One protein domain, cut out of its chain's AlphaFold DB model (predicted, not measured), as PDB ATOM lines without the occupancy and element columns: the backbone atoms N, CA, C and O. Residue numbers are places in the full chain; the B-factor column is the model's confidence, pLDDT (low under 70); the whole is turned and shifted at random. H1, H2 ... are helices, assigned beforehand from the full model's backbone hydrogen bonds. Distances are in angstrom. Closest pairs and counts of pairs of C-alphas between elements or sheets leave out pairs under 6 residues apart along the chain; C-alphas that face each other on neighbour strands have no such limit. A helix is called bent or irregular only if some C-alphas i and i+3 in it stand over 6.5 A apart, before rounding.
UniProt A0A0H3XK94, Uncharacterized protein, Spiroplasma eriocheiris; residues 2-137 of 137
ATOM      1  N   LYS A   2     119.273 113.316  73.906       51.97
ATOM      2  CA  LYS A   2     119.791 112.288  74.856       51.97
ATOM      3  C   LYS A   2     121.137 112.674  75.486       51.97
ATOM      4  O   LYS A   2     121.338 112.407  76.659       51.97
ATOM      5  N   LYS A   3     122.042 113.298  74.723       59.72
ATOM      6  CA  LYS A   3     123.385 113.685  75.189       59.72
ATOM      7  C   LYS A   3     123.353 114.860  76.174       59.72
ATOM      8  O   LYS A   3     124.021 114.778  77.191       59.72
ATOM      9  N   GLU A   4     122.536 115.885  75.928       57.31
ATOM     10  CA  GLU A   4     122.404 117.055  76.816       57.31
ATOM     11  C   GLU A   4     121.636 116.728  78.102       57.31
ATOM     12  O   GLU A   4     122.109 117.052  79.186       57.31
ATOM     13  N   MET A   5     120.527 115.975  78.028       60.31
ATOM     14  CA  MET A   5     119.887 115.452  79.243       60.31
ATOM     15  C   MET A   5     120.809 114.505  80.010       60.31
ATOM     16  O   MET A   5     120.824 114.565  81.231       60.31
ATOM     17  N   ARG A   6     121.593 113.654  79.328       65.38
ATOM     18  CA  ARG A   6     122.595 112.812  79.999       65.38
ATOM     19  C   ARG A   6     123.685 113.647  80.652       65.38
ATOM     20  O   ARG A   6     123.995 113.364  81.790       65.38
ATOM     21  N   LYS A   7     124.225 114.675  79.991       69.38
ATOM     22  CA  LYS A   7     125.214 115.586  80.591       69.38
ATOM     23  C   LYS A   7     124.645 116.281  81.822       69.38
ATOM     24  O   LYS A   7     125.284 116.259  82.865       69.38
ATOM     25  N   TYR A   8     123.437 116.837  81.718       65.88
ATOM     26  CA  TYR A   8     122.745 117.441  82.855       65.88
ATOM     27  C   TYR A   8     122.561 116.438  83.987       65.88
ATOM     28  O   TYR A   8     122.897 116.740  85.124       65.88
ATOM     29  N   LEU A   9     122.084 115.236  83.669       66.81
ATOM     30  CA  LEU A   9     121.919 114.159  84.633       66.81
ATOM     31  C   LEU A   9     123.266 113.831  85.291       66.81
ATOM     32  O   LEU A   9     123.358 113.885  86.506       66.81
ATOM     33  N   THR A  10     124.327 113.593  84.522       73.50
ATOM     34  CA  THR A  10     125.675 113.299  85.027       73.50
ATOM     35  C   THR A  10     126.204 114.401  85.944       73.50
ATOM     36  O   THR A  10     126.658 114.091  87.040       73.50
ATOM     37  N   ILE A  11     126.109 115.675  85.551       73.62
ATOM     38  CA  ILE A  11     126.549 116.809  86.381       73.62
ATOM     39  C   ILE A  11     125.752 116.853  87.691       73.62
ATOM     40  O   ILE A  11     126.339 117.014  88.758       73.62
ATOM     41  N   TYR A  12     124.434 116.653  87.628       70.56
ATOM     42  CA  TYR A  12     123.581 116.621  88.817       70.56
ATOM     43  C   TYR A  12     123.868 115.416  89.724       70.56
ATOM     44  O   TYR A  12     123.891 115.580  90.940       70.56
ATOM     45  N   TRP A  13     124.136 114.229  89.171       76.44
ATOM     46  CA  TRP A  13     124.547 113.050  89.944       76.44
ATOM     47  C   TRP A  13     125.894 113.261  90.631       76.44
ATOM     48  O   TRP A  13     126.034 112.904  91.797       76.44
ATOM     49  N   ILE A  14     126.862 113.873  89.943       81.12
ATOM     50  CA  ILE A  14     128.169 114.212  90.522       81.12
ATOM     51  C   ILE A  14     127.992 115.216  91.664       81.12
ATOM     52  O   ILE A  14     128.473 114.968  92.766       81.12
ATOM     53  N   ALA A  15     127.259 116.310  91.434       76.31
ATOM     54  CA  ALA A  15     126.994 117.313  92.462       76.31
ATOM     55  C   ALA A  15     126.289 116.705  93.686       76.31
ATOM     56  O   ALA A  15     126.643 117.008  94.822       76.31
ATOM     57  N   ASN A  16     125.343 115.792  93.455       77.31
ATOM     58  CA  ASN A  16     124.649 115.086  94.523       77.31
ATOM     59  C   ASN A  16     125.558 114.125  95.295       77.31
ATOM     60  O   ASN A  16     125.520 114.102  96.518       77.31
ATOM     61  N   GLY A  17     126.386 113.348  94.593       80.12
ATOM     62  CA  GLY A  17     127.347 112.443  95.220       80.12
ATOM     63  C   GLY A  17     128.345 113.195  96.097       80.12
ATOM     64  O   GLY A  17     128.613 112.773  97.218       80.12
ATOM     65  N   ILE A  18     128.825 114.351  95.630       82.69
ATOM     66  CA  ILE A  18     129.669 115.251  96.423       82.69
ATOM     67  C   ILE A  18     128.915 115.738  97.666       82.69
ATOM     68  O   ILE A  18     129.475 115.724  98.757       82.69
ATOM     69  N   PHE A  19     127.650 116.136  97.529       79.94
ATOM     70  CA  PHE A  19     126.862 116.631  98.658       79.94
ATOM     71  C   PHE A  19     126.587 115.543  99.707       79.94
ATOM     72  O   PHE A  19     126.782 115.782 100.895       79.94
ATOM     73  N   LEU A  20     126.241 114.326  99.280       82.00
ATOM     74  CA  LEU A  20     126.116 113.152 100.153       82.00
ATOM     75  C   LEU A  20     127.433 112.829 100.866       82.00
ATOM     76  O   LEU A  20     127.436 112.593 102.071       82.00
ATOM     77  N   LEU A  21     128.560 112.855 100.148       86.50
ATOM     78  CA  LEU A  21     129.883 112.654 100.746       86.50
ATOM     79  C   LEU A  21     130.188 113.715 101.805       86.50
ATOM     80  O   LEU A  21     130.661 113.375 102.886       86.50
ATOM     81  N   LEU A  22     129.876 114.984 101.531       83.88
ATOM     82  CA  LEU A  22     130.021 116.065 102.505       83.88
ATOM     83  C   LEU A  22     129.141 115.840 103.737       83.88
ATOM     84  O   LEU A  22     129.615 116.052 104.850       83.88
ATOM     85  N   GLN A  23     127.901 115.373 103.564       82.38
ATOM     86  CA  GLN A  23     127.027 115.026 104.686       82.38
ATOM     87  C   GLN A  23     127.616 113.890 105.528       82.38
ATOM     88  O   GLN A  23     127.668 114.018 106.745       82.38
ATOM     89  N   VAL A  24     128.134 112.826 104.908       87.06
ATOM     90  CA  VAL A  24     128.784 111.715 105.626       87.06
ATOM     91  C   VAL A  24     130.028 112.181 106.380       87.06
ATOM     92  O   VAL A  24     130.204 111.837 107.547       87.06
ATOM     93  N   ILE A  25     130.881 112.989 105.745       87.81
ATOM     94  CA  ILE A  25     132.076 113.555 106.389       87.81
ATOM     95  C   ILE A  25     131.670 114.418 107.586       87.81
ATOM     96  O   ILE A  25     132.250 114.282 108.663       87.81
ATOM     97  N   LEU A  26     130.651 115.266 107.426       84.44
ATOM     98  CA  LEU A  26     130.131 116.102 108.502       84.44
ATOM     99  C   LEU A  26     129.600 115.253 109.662       84.44
ATOM    100  O   LEU A  26     129.918 115.546 110.810       84.44
ATOM    101  N   THR A  27     128.865 114.177 109.377       86.50
ATOM    102  CA  THR A  27     128.409 113.213 110.385       86.50
ATOM    103  C   THR A  27     129.570 112.627 111.174       86.50
ATOM    104  O   THR A  27     129.553 112.662 112.402       86.50
ATOM    105  N   ILE A  28     130.606 112.133 110.491       86.88
ATOM    106  CA  ILE A  28     131.784 111.543 111.142       86.88
ATOM    107  C   ILE A  28     132.478 112.575 112.035       86.88
ATOM    108  O   ILE A  28     132.811 112.273 113.183       86.88
ATOM    109  N   ILE A  29     132.672 113.800 111.537       85.25
ATOM    110  CA  ILE A  29     133.282 114.892 112.305       85.25
ATOM    111  C   ILE A  29     132.447 115.208 113.546       85.25
ATOM    112  O   ILE A  29     133.008 115.293 114.636       85.25
ATOM    113  N   LEU A  30     131.127 115.355 113.404       84.06
ATOM    114  CA  LEU A  30     130.238 115.683 114.518       84.06
ATOM    115  C   LEU A  30     130.235 114.586 115.585       84.06
ATOM    116  O   LEU A  30     130.353 114.913 116.760       84.06
ATOM    117  N   LEU A  31     130.202 113.311 115.186       82.81
ATOM    118  CA  LEU A  31     130.307 112.178 116.112       82.81
ATOM    119  C   LEU A  31     131.671 112.140 116.816       82.81
ATOM    120  O   LEU A  31     131.743 111.960 118.022       82.81
ATOM    121  N   THR A  32     132.768 112.390 116.098       83.12
ATOM    122  CA  THR A  32     134.117 112.382 116.700       83.12
ATOM    123  C   THR A  32     134.335 113.574 117.643       83.12
ATOM    124  O   THR A  32     135.054 113.482 118.638       83.12
ATOM    125  N   LEU A  33     133.747 114.731 117.324       78.44
ATOM    126  CA  LEU A  33     133.776 115.916 118.183       78.44
ATOM    127  C   LEU A  33     132.820 115.789 119.366       78.44
ATOM    128  O   LEU A  33     133.068 116.427 120.390       78.44
ATOM    129  N   GLN A  34     131.779 114.961 119.255       77.19
ATOM    130  CA  GLN A  34     130.862 114.669 120.347       77.19
ATOM    131  C   GLN A  34     131.621 114.194 121.584       77.19
ATOM    132  O   GLN A  34     131.481 114.792 122.650       77.19
ATOM    133  N   ASP A  35     132.502 113.210 121.411       73.56
ATOM    134  CA  ASP A  35     133.301 112.643 122.499       73.56
ATOM    135  C   ASP A  35     134.287 113.661 123.088       73.56
ATOM    136  O   ASP A  35     134.560 113.665 124.289       73.56
ATOM    137  N   LYS A  36     134.815 114.562 122.250       73.38
ATOM    138  CA  LYS A  36     135.829 115.548 122.657       73.38
ATOM    139  C   LYS A  36     135.246 116.777 123.350       73.38
ATOM    140  O   LYS A  36     135.889 117.331 124.235       73.38
ATOM    141  N   ILE A  37     134.067 117.226 122.928       76.12
ATOM    142  CA  ILE A  37     133.447 118.487 123.374       76.12
ATOM    143  C   ILE A  37     132.226 118.213 124.270       76.12
ATOM    144  O   ILE A  37     131.632 119.142 124.809       76.12
ATOM    145  N   LYS A  38     131.867 116.939 124.492       74.81
ATOM    146  CA  LYS A  38     130.642 116.523 125.194       74.81
ATOM    147  C   LYS A  38     129.397 117.175 124.589       74.81
ATOM    148  O   LYS A  38     128.537 117.675 125.313       74.81
ATOM    149  N   LEU A  39     129.311 117.208 123.256       75.38
ATOM    150  CA  LEU A  39     128.073 117.649 122.613       75.38
ATOM    151  C   LEU A  39     126.946 116.677 122.983       75.38
ATOM    152  O   LEU A  39     127.114 115.461 122.908       75.38
ATOM    153  N   ALA A  40     125.790 117.219 123.360       81.62
ATOM    154  CA  ALA A  40     124.590 116.417 123.537       81.62
ATOM    155  C   ALA A  40     124.097 115.890 122.180       81.62
ATOM    156  O   ALA A  40     124.169 116.598 121.170       81.62
ATOM    157  N   HIS A  41     123.556 114.672 122.183       79.81
ATOM    158  CA  HIS A  41     122.933 114.038 121.021       79.81
ATOM    159  C   HIS A  41     121.839 114.929 120.400       79.81
ATOM    160  O   HIS A  41     121.863 115.175 119.190       79.81
ATOM    161  N   ASP A  42     121.014 115.575 121.233       82.62
ATOM    162  CA  ASP A  42     120.010 116.567 120.820       82.62
ATOM    163  C   ASP A  42     120.591 117.732 120.006       82.62
ATOM    164  O   ASP A  42     119.995 118.191 119.031       82.62
ATOM    165  N   THR A  43     121.778 118.222 120.371       84.31
ATOM    166  CA  THR A  43     122.432 119.319 119.645       84.31
ATOM    167  C   THR A  43     122.842 118.874 118.245       84.31
ATOM    168  O   THR A  43     122.669 119.627 117.286       84.31
ATOM    169  N   ILE A  44     123.349 117.647 118.101       82.94
ATOM    170  CA  ILE A  44     123.735 117.094 116.797       82.94
ATOM    171  C   ILE A  44     122.486 116.797 115.956       82.94
ATOM    172  O   ILE A  44     122.451 117.141 114.774       82.94
ATOM    173  N   SER A  45     121.433 116.244 116.563       85.25
ATOM    174  CA  SER A  45     120.136 116.046 115.905       85.25
ATOM    175  C   SER A  45     119.570 117.363 115.355       85.25
ATOM    176  O   SER A  45     119.211 117.442 114.177       85.25
ATOM    177  N   ASN A  46     119.599 118.439 116.150       85.06
ATOM    178  CA  ASN A  46     119.151 119.767 115.726       85.06
ATOM    179  C   ASN A  46     119.944 120.318 114.528       85.06
ATOM    180  O   ASN A  46     119.367 120.969 113.655       85.06
ATOM    181  N   ILE A  47     121.249 120.036 114.442       85.06
ATOM    182  CA  ILE A  47     122.066 120.406 113.275       85.06
ATOM    183  C   ILE A  47     121.568 119.674 112.020       85.06
ATOM    184  O   ILE A  47     121.386 120.307 110.976       85.06
ATOM    185  N   PHE A  48     121.285 118.372 112.108       84.44
ATOM    186  CA  PHE A  48     120.743 117.611 110.977       84.44
ATOM    187  C   PHE A  48     119.328 118.044 110.586       84.44
ATOM    188  O   PHE A  48     119.032 118.127 109.392       84.44
ATOM    189  N   PHE A  49     118.484 118.427 111.548       83.75
ATOM    190  CA  PHE A  49     117.208 119.092 111.263       83.75
ATOM    191  C   PHE A  49     117.400 120.429 110.540       83.75
ATOM    192  O   PHE A  49     116.678 120.723 109.587       83.75
ATOM    193  N   GLY A  50     118.397 121.228 110.926       85.88
ATOM    194  CA  GLY A  50     118.746 122.462 110.221       85.88
ATOM    195  C   GLY A  50     119.141 122.212 108.762       85.88
ATOM    196  O   GLY A  50     118.654 122.895 107.857       85.88
ATOM    197  N   ILE A  51     119.964 121.188 108.514       84.88
ATOM    198  CA  ILE A  51     120.351 120.763 107.159       84.88
ATOM    199  C   ILE A  51     119.124 120.305 106.365       84.88
ATOM    200  O   ILE A  51     118.960 120.702 105.212       84.88
ATOM    201  N   LEU A  52     118.236 119.518 106.978       86.06
ATOM    202  CA  LEU A  52     116.988 119.070 106.364       86.06
ATOM    203  C   LEU A  52     116.140 120.262 105.899       86.06
ATOM    204  O   LEU A  52     115.749 120.325 104.733       86.06
ATOM    205  N   VAL A  53     115.898 121.230 106.788       87.56
ATOM    206  CA  VAL A  53     115.128 122.445 106.478       87.56
ATOM    207  C   VAL A  53     115.784 123.231 105.344       87.56
ATOM    208  O   VAL A  53     115.095 123.661 104.417       87.56
ATOM    209  N   PHE A  54     117.111 123.373 105.365       85.69
ATOM    210  CA  PHE A  54     117.851 124.055 104.306       85.69
ATOM    211  C   PHE A  54     117.693 123.365 102.942       85.69
ATOM    212  O   PHE A  54     117.401 124.027 101.943       85.69
ATOM    213  N   VAL A  55     117.825 122.037 102.884       83.19
ATOM    214  CA  VAL A  55     117.644 121.273 101.638       83.19
ATOM    215  C   VAL A  55     116.209 121.408 101.124       83.19
ATOM    216  O   VAL A  55     116.012 121.647  99.932       83.19
ATOM    217  N   VAL A  56     115.206 121.328 102.004       86.75
ATOM    218  CA  VAL A  56     113.794 121.526 101.635       86.75
ATOM    219  C   VAL A  56     113.558 122.934 101.080       86.75
ATOM    220  O   VAL A  56     112.915 123.080 100.038       86.75
ATOM    221  N   LEU A  57     114.119 123.972 101.706       88.44
ATOM    222  CA  LEU A  57     114.034 125.350 101.210       88.44
ATOM    223  C   LEU A  57     114.656 125.493  99.819       88.44
ATOM    224  O   LEU A  57     114.020 126.044  98.919       88.44
ATOM    225  N   CYS A  58     115.857 124.950  99.607       84.62
ATOM    226  CA  CYS A  58     116.498 124.913  98.291       84.62
ATOM    227  C   CYS A  58     115.608 124.232  97.247       84.62
ATOM    228  O   CYS A  58     115.501 124.713  96.116       84.62
ATOM    229  N   VAL A  59     114.921 123.151  97.630       85.75
ATOM    230  CA  VAL A  59     114.003 122.442  96.740       85.75
ATOM    231  C   VAL A  59     112.805 123.300  96.345       85.75
ATOM    232  O   VAL A  59     112.486 123.407  95.157       85.75
ATOM    233  N   VAL A  60     112.167 123.948  97.318       86.88
ATOM    234  CA  VAL A  60     111.020 124.837  97.088       86.88
ATOM    235  C   VAL A  60     111.419 126.020  96.206       86.88
ATOM    236  O   VAL A  60     110.738 126.323  95.222       86.88
ATOM    237  N   LEU A  61     112.551 126.659  96.511       88.06
ATOM    238  CA  LEU A  61     113.065 127.790  95.742       88.06
ATOM    239  C   LEU A  61     113.404 127.381  94.308       88.06
ATOM    240  O   LEU A  61     113.015 128.081  93.374       88.06
ATOM    241  N   TYR A  62     114.061 126.239  94.103       85.25
ATOM    242  CA  TYR A  62     114.352 125.746  92.758       85.25
ATOM    243  C   TYR A  62     113.077 125.402  91.985       85.25
ATOM    244  O   TYR A  62     112.964 125.736  90.807       85.25
ATOM    245  N   ASN A  63     112.080 124.798  92.633       85.31
ATOM    246  CA  ASN A  63     110.807 124.513  91.978       85.31
ATOM    247  C   ASN A  63     110.128 125.808  91.504       85.31
ATOM    248  O   ASN A  63     109.690 125.922  90.355       85.31
ATOM    249  N   TYR A  64     110.127 126.833  92.355       85.31
ATOM    250  CA  TYR A  64     109.542 128.122  92.019       85.31
ATOM    251  C   TYR A  64     110.332 128.879  90.938       85.31
ATOM    252  O   TYR A  64     109.769 129.252  89.905       85.31
ATOM    253  N   PHE A  65     111.630 129.107  91.152       86.06
ATOM    254  CA  PHE A  65     112.466 129.947  90.288       86.06
ATOM    255  C   PHE A  65     113.021 129.221  89.061       86.06
ATOM    256  O   PHE A  65     113.209 129.861  88.029       86.06
ATOM    257  N   GLY A  66     113.278 127.919  89.163       82.12
ATOM    258  CA  GLY A  66     113.885 127.101  88.113       82.12
ATOM    259  C   GLY A  66     112.884 126.378  87.211       82.12
ATOM    260  O   GLY A  66     113.247 126.035  86.090       82.12
ATOM    261  N   ILE A  67     111.635 126.177  87.653       85.94
ATOM    262  CA  ILE A  67     110.606 125.464  86.873       85.94
ATOM    263  C   ILE A  67     109.374 126.343  86.647       85.94
ATOM    264  O   ILE A  67     109.082 126.734  85.517       85.94
ATOM    265  N   ASN A  68     108.652 126.700  87.715       86.12
ATOM    266  CA  ASN A  68     107.326 127.309  87.595       86.12
ATOM    267  C   ASN A  68     107.372 128.704  86.976       86.12
ATOM    268  O   ASN A  68     106.588 129.014  86.077       86.12
ATOM    269  N   ARG A  69     108.277 129.566  87.446       86.50
ATOM    270  CA  ARG A  69     108.417 130.925  86.916       86.50
ATOM    271  C   ARG A  69     108.885 130.919  85.451       86.50
ATOM    272  O   ARG A  69     108.256 131.632  84.668       86.50
ATOM    273  N   PRO A  70     109.898 130.131  85.040       85.56
ATOM    274  CA  PRO A  70     110.249 129.961  83.630       85.56
ATOM    275  C   PRO A  70     109.094 129.424  82.785       85.56
ATOM    276  O   PRO A  70     108.760 130.034  81.775       85.56
ATOM    277  N   ASN A  71     108.402 128.370  83.224       89.31
ATOM    278  CA  ASN A  71     107.286 127.796  82.467       89.31
ATOM    279  C   ASN A  71     106.125 128.781  82.294       89.31
ATOM    280  O   ASN A  71     105.561 128.865  81.207       89.31
ATOM    281  N   LYS A  72     105.813 129.586  83.319       88.81
ATOM    282  CA  LYS A  72     104.830 130.680  83.216       88.81
ATOM    283  C   LYS A  72     105.256 131.783  82.246       88.81
ATOM    284  O   LYS A  72     104.397 132.454  81.684       88.81
ATOM    285  N   LYS A  73     106.560 132.029  82.090       88.75
ATOM    286  CA  LYS A  73     107.069 132.980  81.092       88.75
ATOM    287  C   LYS A  73     106.945 132.400  79.688       88.75
ATOM    288  O   LYS A  73     106.396 133.066  78.820       88.75
ATOM    289  N   ILE A  74     107.380 131.153  79.495       89.56
ATOM    290  CA  ILE A  74     107.276 130.446  78.213       89.56
ATOM    291  C   ILE A  74     105.818 130.357  77.770       89.56
ATOM    292  O   ILE A  74     105.516 130.686  76.630       89.56
ATOM    293  N   SER A  75     104.889 130.010  78.668       86.56
ATOM    294  CA  SER A  75     103.467 129.873  78.326       86.56
ATOM    295  C   SER A  75     102.833 131.163  77.794       86.56
ATOM    296  O   SER A  75     101.900 131.095  76.997       86.56
ATOM    297  N   LYS A  76     103.360 132.330  78.174       89.19
ATOM    298  CA  LYS A  76     102.898 133.647  77.709       89.19
ATOM    299  C   LYS A  76     103.658 134.179  76.496       89.19
ATOM    300  O   LYS A  76     103.263 135.197  75.948       89.19
ATOM    301  N   LYS A  77     104.751 133.528  76.101       87.88
ATOM    302  CA  LYS A  77     105.580 133.950  74.973       87.88
ATOM    303  C   LYS A  77     104.864 133.619  73.659       87.88
ATOM    304  O   LYS A  77     104.352 132.504  73.520       87.88
ATOM    305  N   GLU A  78     104.818 134.581  72.741       82.38
ATOM    306  CA  GLU A  78     104.259 134.395  71.391       82.38
ATOM    307  C   GLU A  78     105.254 133.694  70.464       82.38
ATOM    308  O   GLU A  78     104.871 132.788  69.736       82.38
ATOM    309  N   VAL A  79     106.537 134.054  70.563       87.69
ATOM    310  CA  VAL A  79     107.624 133.492  69.753       87.69
ATOM    311  C   VAL A  79     108.682 132.894  70.678       87.69
ATOM    312  O   VAL A  79     109.153 133.558  71.607       87.69
ATOM    313  N   LEU A  80     109.022 131.622  70.467       86.62
ATOM    314  CA  LEU A  80     110.112 130.946  71.175       86.62
ATOM    315  C   LEU A  80     111.464 131.453  70.655       86.62
ATOM    316  O   LEU A  80     111.547 132.013  69.571       86.62
ATOM    317  N   SER A  81     112.528 131.325  71.446       89.19
ATOM    318  CA  SER A  81     113.871 131.470  70.868       89.19
ATOM    319  C   SER A  81     114.275 130.186  70.148       89.19
ATOM    320  O   SER A  81     113.833 129.111  70.548       89.19
ATOM    321  N   ASP A  82     115.200 130.283  69.193       87.56
ATOM    322  CA  ASP A  82     115.708 129.144  68.408       87.56
ATOM    323  C   ASP A  82     116.096 127.940  69.287       87.56
ATOM    324  O   ASP A  82     115.792 126.792  68.982       87.56
ATOM    325  N   TYR A  83     116.709 128.205  70.446       86.88
ATOM    326  CA  TYR A  83     117.073 127.174  71.420       86.88
ATOM    327  C   TYR A  83     115.864 126.519  72.115       86.88
ATOM    328  O   TYR A  83     115.858 125.312  72.365       86.88
ATOM    329  N   GLU A  84     114.861 127.315  72.496       88.56
ATOM    330  CA  GLU A  84     113.642 126.811  73.140       88.56
ATOM    331  C   GLU A  84     112.824 125.965  72.156       88.56
ATOM    332  O   GLU A  84     112.308 124.910  72.530       88.56
ATOM    333  N   GLU A  85     112.763 126.414  70.905       88.25
ATOM    334  CA  GLU A  85     112.087 125.761  69.789       88.25
ATOM    335  C   GLU A  85     112.749 124.426  69.435       88.25
ATOM    336  O   GLU A  85     112.087 123.389  69.450       88.25
ATOM    337  N   GLU A  86     114.076 124.407  69.260       88.62
ATOM    338  CA  GLU A  86     114.835 123.186  68.960       88.62
ATOM    339  C   GLU A  86     114.630 122.109  70.037       88.62
ATOM    340  O   GLU A  86     114.375 120.938  69.738       88.62
ATOM    341  N   ILE A  87     114.697 122.494  71.316       86.56
ATOM    342  CA  ILE A  87     114.440 121.565  72.423       86.56
ATOM    343  C   ILE A  87     112.988 121.097  72.409       86.56
ATOM    344  O   ILE A  87     112.731 119.905  72.596       86.56
ATOM    345  N   GLY A  88     112.045 122.015  72.206       86.81
ATOM    346  CA  GLY A  88     110.625 121.712  72.114       86.81
ATOM    347  C   GLY A  88     110.319 120.667  71.047       86.81
ATOM    348  O   GLY A  88     109.676 119.653  71.334       86.81
ATOM    349  N   PHE A  89     110.863 120.873  69.853       87.81
ATOM    350  CA  PHE A  89     110.721 119.994  68.700       87.81
ATOM    351  C   PHE A  89     111.319 118.606  68.947       87.81
ATOM    352  O   PHE A  89     110.693 117.577  68.680       87.81
ATOM    353  N   GLU A  90     112.517 118.544  69.525       86.31
ATOM    354  CA  GLU A  90     113.169 117.278  69.861       86.31
ATOM    355  C   GLU A  90     112.379 116.465  70.898       86.31
ATOM    356  O   GLU A  90     112.296 115.237  70.804       86.31
ATOM    357  N   VAL A  91     111.761 117.129  71.880       85.62
ATOM    358  CA  VAL A  91     110.882 116.464  72.851       85.62
ATOM    359  C   VAL A  91     109.611 115.969  72.169       85.62
ATOM    360  O   VAL A  91     109.180 114.848  72.444       85.62
ATOM    361  N   MET A  92     109.037 116.762  71.265       88.88
ATOM    362  CA  MET A  92     107.836 116.411  70.508       88.88
ATOM    363  C   MET A  92     108.032 115.123  69.697       88.88
ATOM    364  O   MET A  92     107.221 114.204  69.802       88.88
ATOM    365  N   LYS A  93     109.168 114.981  68.998       86.69
ATOM    366  CA  LYS A  93     109.526 113.741  68.275       86.69
ATOM    367  C   LYS A  93     109.520 112.495  69.160       86.69
ATOM    368  O   LYS A  93     109.264 111.393  68.686       86.69
ATOM    369  N   LEU A  94     109.860 112.655  70.437       84.25
ATOM    370  CA  LEU A  94     109.972 111.554  71.394       84.25
ATOM    371  C   LEU A  94     108.660 111.265  72.134       84.25
ATOM    372  O   LEU A  94     108.538 110.197  72.730       84.25
ATOM    373  N   HIS A  95     107.703 112.197  72.117       81.56
ATOM    374  CA  HIS A  95     106.427 112.093  72.825       81.56
ATOM    375  C   HIS A  95     105.283 112.482  71.885       81.56
ATOM    376  O   HIS A  95     104.890 113.646  71.870       81.56
ATOM    377  N   PRO A  96     104.669 111.520  71.172       78.19
ATOM    378  CA  PRO A  96     103.657 111.798  70.145       78.19
ATOM    379  C   PRO A  96     102.362 112.446  70.670       78.19
ATOM    380  O   PRO A  96     101.503 112.828  69.888       78.19
ATOM    381  N   LYS A  97     102.199 112.564  71.995       87.12
ATOM    382  CA  LYS A  97     101.084 113.282  72.637       87.12
ATOM    383  C   LYS A  97     101.327 114.790  72.772       87.12
ATOM    384  O   LYS A  97     100.419 115.509  73.174       87.12
ATOM    385  N   ILE A  98     102.548 115.256  72.525       87.19
ATOM    386  CA  ILE A  98     102.901 116.676  72.538       87.19
ATOM    387  C   ILE A  98     102.676 117.200  71.124       87.19
ATOM    388  O   ILE A  98     103.163 116.601  70.172       87.19
ATOM    389  N   LEU A  99     101.897 118.272  71.001       86.19
ATOM    390  CA  LEU A  99     101.395 118.762  69.714       86.19
ATOM    391  C   LEU A  99     102.133 120.007  69.213       86.19
ATOM    392  O   LEU A  99     102.012 120.354  68.045       86.19
ATOM    393  N   ASP A 100     102.882 120.670  70.092       89.19
ATOM    394  CA  ASP A 100     103.602 121.898  69.787       89.19
ATOM    395  C   ASP A 100     104.931 121.977  70.561       89.19
ATOM    396  O   ASP A 100     105.117 121.366  71.623       89.19
ATOM    397  N   GLU A 101     105.877 122.739  70.017       86.38
ATOM    398  CA  GLU A 101     107.242 122.871  70.541       86.38
ATOM    399  C   GLU A 101     107.259 123.549  71.913       86.38
ATOM    400  O   GLU A 101     108.031 123.180  72.799       86.38
ATOM    401  N   LYS A 102     106.335 124.479  72.148       90.62
ATOM    402  CA  LYS A 102     106.184 125.188  73.421       90.62
ATOM    403  C   LYS A 102     105.839 124.227  74.560       90.62
ATOM    404  O   LYS A 102     106.469 124.251  75.622       90.62
ATOM    405  N   SER A 103     104.894 123.329  74.326       89.12
ATOM    406  CA  SER A 103     104.504 122.233  75.204       89.12
ATOM    407  C   SER A 103     105.647 121.233  75.369       89.12
ATOM    408  O   SER A 103     105.876 120.741  76.478       89.12
ATOM    409  N   GLY A 104     106.418 120.982  74.306       87.94
ATOM    410  CA  GLY A 104     107.658 120.205  74.354       87.94
ATOM    411  C   GLY A 104     108.686 120.791  75.321       87.94
ATOM    412  O   GLY A 104     109.194 120.088  76.200       87.94
ATOM    413  N   TYR A 105     108.934 122.096  75.235       89.06
ATOM    414  CA  TYR A 105     109.889 122.799  76.086       89.06
ATOM    415  C   TYR A 105     109.431 122.863  77.551       89.06
ATOM    416  O   TYR A 105     110.215 122.622  78.475       89.06
ATOM    417  N   ILE A 106     108.138 123.101  77.794       90.56
ATOM    418  CA  ILE A 106     107.561 123.041  79.147       90.56
ATOM    419  C   ILE A 106     107.724 121.634  79.740       90.56
ATOM    420  O   ILE A 106     108.105 121.489  80.905       90.56
ATOM    421  N   ASN A 107     107.490 120.583  78.945       88.50
ATOM    422  CA  ASN A 107     107.688 119.201  79.383       88.50
ATOM    423  C   ASN A 107     109.153 118.935  79.754       88.50
ATOM    424  O   ASN A 107     109.427 118.331  80.792       88.50
ATOM    425  N   PHE A 108     110.099 119.439  78.959       87.00
ATOM    426  CA  PHE A 108     111.526 119.357  79.262       87.00
ATOM    427  C   PHE A 108     111.875 119.997  80.612       87.00
ATOM    428  O   PHE A 108     112.518 119.351  81.445       87.00
ATOM    429  N   ASN A 109     111.406 121.219  80.875       86.31
ATOM    430  CA  ASN A 109     111.632 121.894  82.158       86.31
ATOM    431  C   ASN A 109     111.001 121.137  83.332       86.31
ATOM    432  O   ASN A 109     111.640 120.967  84.370       86.31
ATOM    433  N   ASN A 110     109.787 120.610  83.159       86.00
ATOM    434  CA  ASN A 110     109.132 119.787  84.177       86.00
ATOM    435  C   ASN A 110     109.926 118.507  84.474       86.00
ATOM    436  O   ASN A 110     110.108 118.153  85.637       86.00
ATOM    437  N   ARG A 111     110.462 117.833  83.448       83.44
ATOM    438  CA  ARG A 111     111.314 116.644  83.629       83.44
ATOM    439  C   ARG A 111     112.621 116.967  84.341       83.44
ATOM    440  O   ARG A 111     113.032 116.196  85.204       83.44
ATOM    441  N   ARG A 112     113.265 118.092  84.016       82.00
ATOM    442  CA  ARG A 112     114.447 118.574  84.757       82.00
ATOM    443  C   ARG A 112     114.119 118.793  86.228       82.00
ATOM    444  O   ARG A 112     114.869 118.358  87.095       82.00
ATOM    445  N   GLY A 113     112.968 119.398  86.493       81.81
ATOM    446  CA  GLY A 113     112.436 119.578  87.831       81.81
ATOM    447  C   GLY A 113     112.208 118.284  88.601       81.81
ATOM    448  O   GLY A 113     112.628 118.164  89.748       81.81
ATOM    449  N   TYR A 114     111.584 117.297  87.960       79.19
ATOM    450  CA  TYR A 114     111.361 115.980  88.554       79.19
ATOM    451  C   TYR A 114     112.677 115.272  88.889       79.19
ATOM    452  O   TYR A 114     112.819 114.718  89.974       79.19
ATOM    453  N   LEU A 115     113.657 115.323  87.983       76.88
ATOM    454  CA  LEU A 115     114.984 114.758  88.231       76.88
ATOM    455  C   LEU A 115     115.659 115.419  89.431       76.88
ATOM    456  O   LEU A 115     116.210 114.723  90.275       76.88
ATOM    457  N   PHE A 116     115.575 116.742  89.536       80.12
ATOM    458  CA  PHE A 116     116.090 117.458  90.693       80.12
ATOM    459  C   PHE A 116     115.401 117.020  91.997       80.12
ATOM    460  O   PHE A 116     116.089 116.681  92.953       80.12
ATOM    461  N   LEU A 117     114.065 116.924  92.018       79.62
ATOM    462  CA  LEU A 117     113.307 116.449  93.186       79.62
ATOM    463  C   LEU A 117     113.695 115.027  93.608       79.62
ATOM    464  O   LEU A 117     113.931 114.776  94.789       79.62
ATOM    465  N   LEU A 118     113.773 114.105  92.645       77.06
ATOM    466  CA  LEU A 118     114.119 112.705  92.888       77.06
ATOM    467  C   LEU A 118     115.543 112.544  93.428       77.06
ATOM    468  O   LEU A 118     115.816 111.617  94.176       77.06
ATOM    469  N   ILE A 119     116.453 113.436  93.053       70.75
ATOM    470  CA  ILE A 119     117.841 113.405  93.515       70.75
ATOM    471  C   ILE A 119     117.964 114.076  94.895       70.75
ATOM    472  O   ILE A 119     118.636 113.546  95.779       70.75
ATOM    473  N   SER A 120     117.271 115.196  95.127       79.81
ATOM    474  CA  SER A 120     117.241 115.873  96.431       79.81
ATOM    475  C   SER A 120     116.595 115.030  97.533       79.81
ATOM    476  O   SER A 120     116.984 115.170  98.693       79.81
ATOM    477  N   SER A 121     115.660 114.136  97.197       81.06
ATOM    478  CA  SER A 121     115.001 113.258  98.171       81.06
ATOM    479  C   SER A 121     115.980 112.341  98.913       81.06
ATOM    480  O   SER A 121     115.759 112.070 100.088       81.06
ATOM    481  N   LEU A 122     117.095 111.936  98.290       80.44
ATOM    482  CA  LEU A 122     118.134 111.136  98.947       80.44
ATOM    483  C   LEU A 122     118.824 111.906 100.083       80.44
ATOM    484  O   LEU A 122     119.022 111.353 101.161       80.44
ATOM    485  N   ASN A 123     119.132 113.190  99.876       81.06
ATOM    486  CA  ASN A 123     119.732 114.037 100.919       81.06
ATOM    487  C   ASN A 123     118.752 114.316 102.058       81.06
ATOM    488  O   ASN A 123     119.139 114.323 103.228       81.06
ATOM    489  N   ILE A 124     117.482 114.547 101.707       85.12
ATOM    490  CA  ILE A 124     116.389 114.730 102.669       85.12
ATOM    491  C   ILE A 124     116.264 113.470 103.531       85.12
ATOM    492  O   ILE A 124     116.245 113.563 104.752       85.12
ATOM    493  N   PHE A 125     116.243 112.295 102.901       86.44
ATOM    494  CA  PHE A 125     116.125 111.013 103.588       86.44
ATOM    495  C   PHE A 125     117.312 110.744 104.520       86.44
ATOM    496  O   PHE A 125     117.100 110.395 105.678       86.44
ATOM    497  N   TYR A 126     118.544 110.978 104.052       85.44
ATOM    498  CA  TYR A 126     119.749 110.840 104.876       85.44
ATOM    499  C   TYR A 126     119.703 111.750 106.110       85.44
ATOM    500  O   TYR A 126     119.870 111.281 107.235       85.44
ATOM    501  N   SER A 127     119.420 113.041 105.905       84.44
ATOM    502  CA  SER A 127     119.388 114.028 106.994       84.44
ATOM    503  C   SER A 127     118.288 113.713 108.009       84.44
ATOM    504  O   SER A 127     118.513 113.829 109.209       84.44
ATOM    505  N   LEU A 128     117.118 113.268 107.539       86.75
ATOM    506  CA  LEU A 128     115.992 112.902 108.396       86.75
ATOM    507  C   LEU A 128     116.291 111.659 109.245       86.75
ATOM    508  O   LEU A 128     116.071 111.690 110.452       86.75
ATOM    509  N   ILE A 129     116.799 110.581 108.636       86.50
ATOM    510  CA  ILE A 129     117.148 109.354 109.373       86.50
ATOM    511  C   ILE A 129     118.153 109.671 110.471       86.50
ATOM    512  O   ILE A 129     117.981 109.247 111.610       86.50
ATOM    513  N   LEU A 130     119.197 110.417 110.128       84.00
ATOM    514  CA  LEU A 130     120.279 110.686 111.055       84.00
ATOM    515  C   LEU A 130     119.837 111.599 112.203       84.00
ATOM    516  O   LEU A 130     120.195 111.339 113.348       84.00
ATOM    517  N   ALA A 131     119.006 112.606 111.916       84.62
ATOM    518  CA  ALA A 131     118.394 113.439 112.945       84.62
ATOM    519  C   ALA A 131     117.552 112.608 113.927       84.62
ATOM    520  O   ALA A 131     117.683 112.783 115.136       84.62
ATOM    521  N   ILE A 132     116.739 111.670 113.424       84.50
ATOM    522  CA  ILE A 132     115.904 110.796 114.261       84.50
ATOM    523  C   ILE A 132     116.768 109.863 115.113       84.50
ATOM    524  O   ILE A 132     116.553 109.772 116.316       84.50
ATOM    525  N   ILE A 133     117.755 109.185 114.517       83.81
ATOM    526  CA  ILE A 133     118.645 108.268 115.248       83.81
ATOM    527  C   ILE A 133     119.332 109.003 116.403       83.81
ATOM    528  O   ILE A 133     119.325 108.518 117.528       83.81
ATOM    529  N   LEU A 134     119.871 110.192 116.135       81.81
ATOM    530  CA  LEU A 134     120.560 111.011 117.133       81.81
ATOM    531  C   LEU A 134     119.630 111.670 118.151       81.81
ATOM    532  O   LEU A 134     120.125 112.285 119.077       81.81
ATOM    533  N   GLN A 135     118.314 111.611 117.971       80.25
ATOM    534  CA  GLN A 135     117.361 112.112 118.962       80.25
ATOM    535  C   GLN A 135     116.844 110.999 119.882       80.25
ATOM    536  O   GLN A 135     116.294 111.271 120.943       80.25
ATOM    537  N   VAL A 136     116.962 109.743 119.445       74.12
ATOM    538  CA  VAL A 136     116.496 108.564 120.186       74.12
ATOM    539  C   VAL A 136     117.605 107.959 121.057       74.12
ATOM    540  O   VAL A 136     117.293 107.324 122.063       74.12
ATOM    541  N   ILE A 137     118.869 108.126 120.656       68.00
ATOM    542  CA  ILE A 137     120.070 107.697 121.397       68.00
ATOM    543  C   ILE A 137     120.462 108.771 122.408       68.00
ATOM    544  O   ILE A 137     120.711 108.399 123.577       68.00
TER     545      ILE A 137
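AT A GLANCE: This is residues 2 to 137 of the 137 residues of an uncharacterized protein of Spiroplasma eriocheiris (UniProt A0A0H3XK94). Three long helices stand side by side as a loosely formed up-and-down bundle, and the short helix H3 lies crosswise at one end of it, packed on the beginning of H4. The bundle is H1, H2a and H4, with their centres in a triangle; H4 packs along H2a, while H1 stands more loosely beside them, and H2b carries the line of H2a on nearly straight toward the H3 end. The printed part has 136 residues with four named helices in the order H1, H2, H3, H4, no named strand, and the class all helix. It is loose, with a radius of gyration of the C-alphas of 20.1 A, and its outline is a rod spanning 62 by 27 by 22 A.

HOW THE PARTS SIT: H1, residues 2 to 37, touches H4, residues 101 to 136, with residues 9 to 20 alone; the closest C-alphas are those of Leu 20 and Asn 123, 6.5 A apart. The two run the same way at a shallow tilt of 15 degrees. H2, residues 41 to 76, was assigned as one helix by its hydrogen bonds but is bent, with C-alphas 66 and 69 6.8 A apart; its arms H2a, residues 41 to 66, and H2b, residues 69 to 76, stand at a shallow tilt of 16 degrees. H1 and H2a are close but not clearly touching, their closest C-alphas, Leu 30 and Ile 44, being 7.0 A apart. H2a touches H4, opposite ways at a shallow tilt of 6 degrees, with C-alphas 45 and 131 closest at 4.3 A. H2b touches residues 102 to 109 of H4, with the C-alphas of Asn 71 and Ile 106 closest at 5.8 A. H3, residues 82 to 94, is about perpendicular to H4 at 81 degrees, and the two touch, with the C-alphas of Gly 88 and Glu 101 closest at 3.9 A. H3 is apart from H1, H2a and H2b. Every O i to N i+4 pair is within hydrogen-bond range in H2a; the counts are 30 of 32 in H1, 3 of 4 in H2b, 8 of 9 in H3 and 30 of 32 in H4.

IN THESE COORDINATES: H1 begins at C-alpha 2, (119.791, 112.288, 74.856), and is 50.8 A long from first to last C-alpha. H2a measures 36.5 A, H2b 11.1 A and H3 18.7 A; C-alpha 82, where H3 begins, is at (115.708, 129.144, 68.408). H4 is 52.5 A long and ends at C-alpha 136, (116.496, 108.564, 120.186).

THE WHOLE: The two C-alphas farthest apart are those of Lys 36 and Leu 99, 63.2 A. The printed part has no cut. The links from H1 to H2 and from H2 to H3 are tight, the link from H3 to H4 is short, and no link is long. The mean pLDDT of the printed part is 82.5; residues 2 to 9 and residue 137 are under 70.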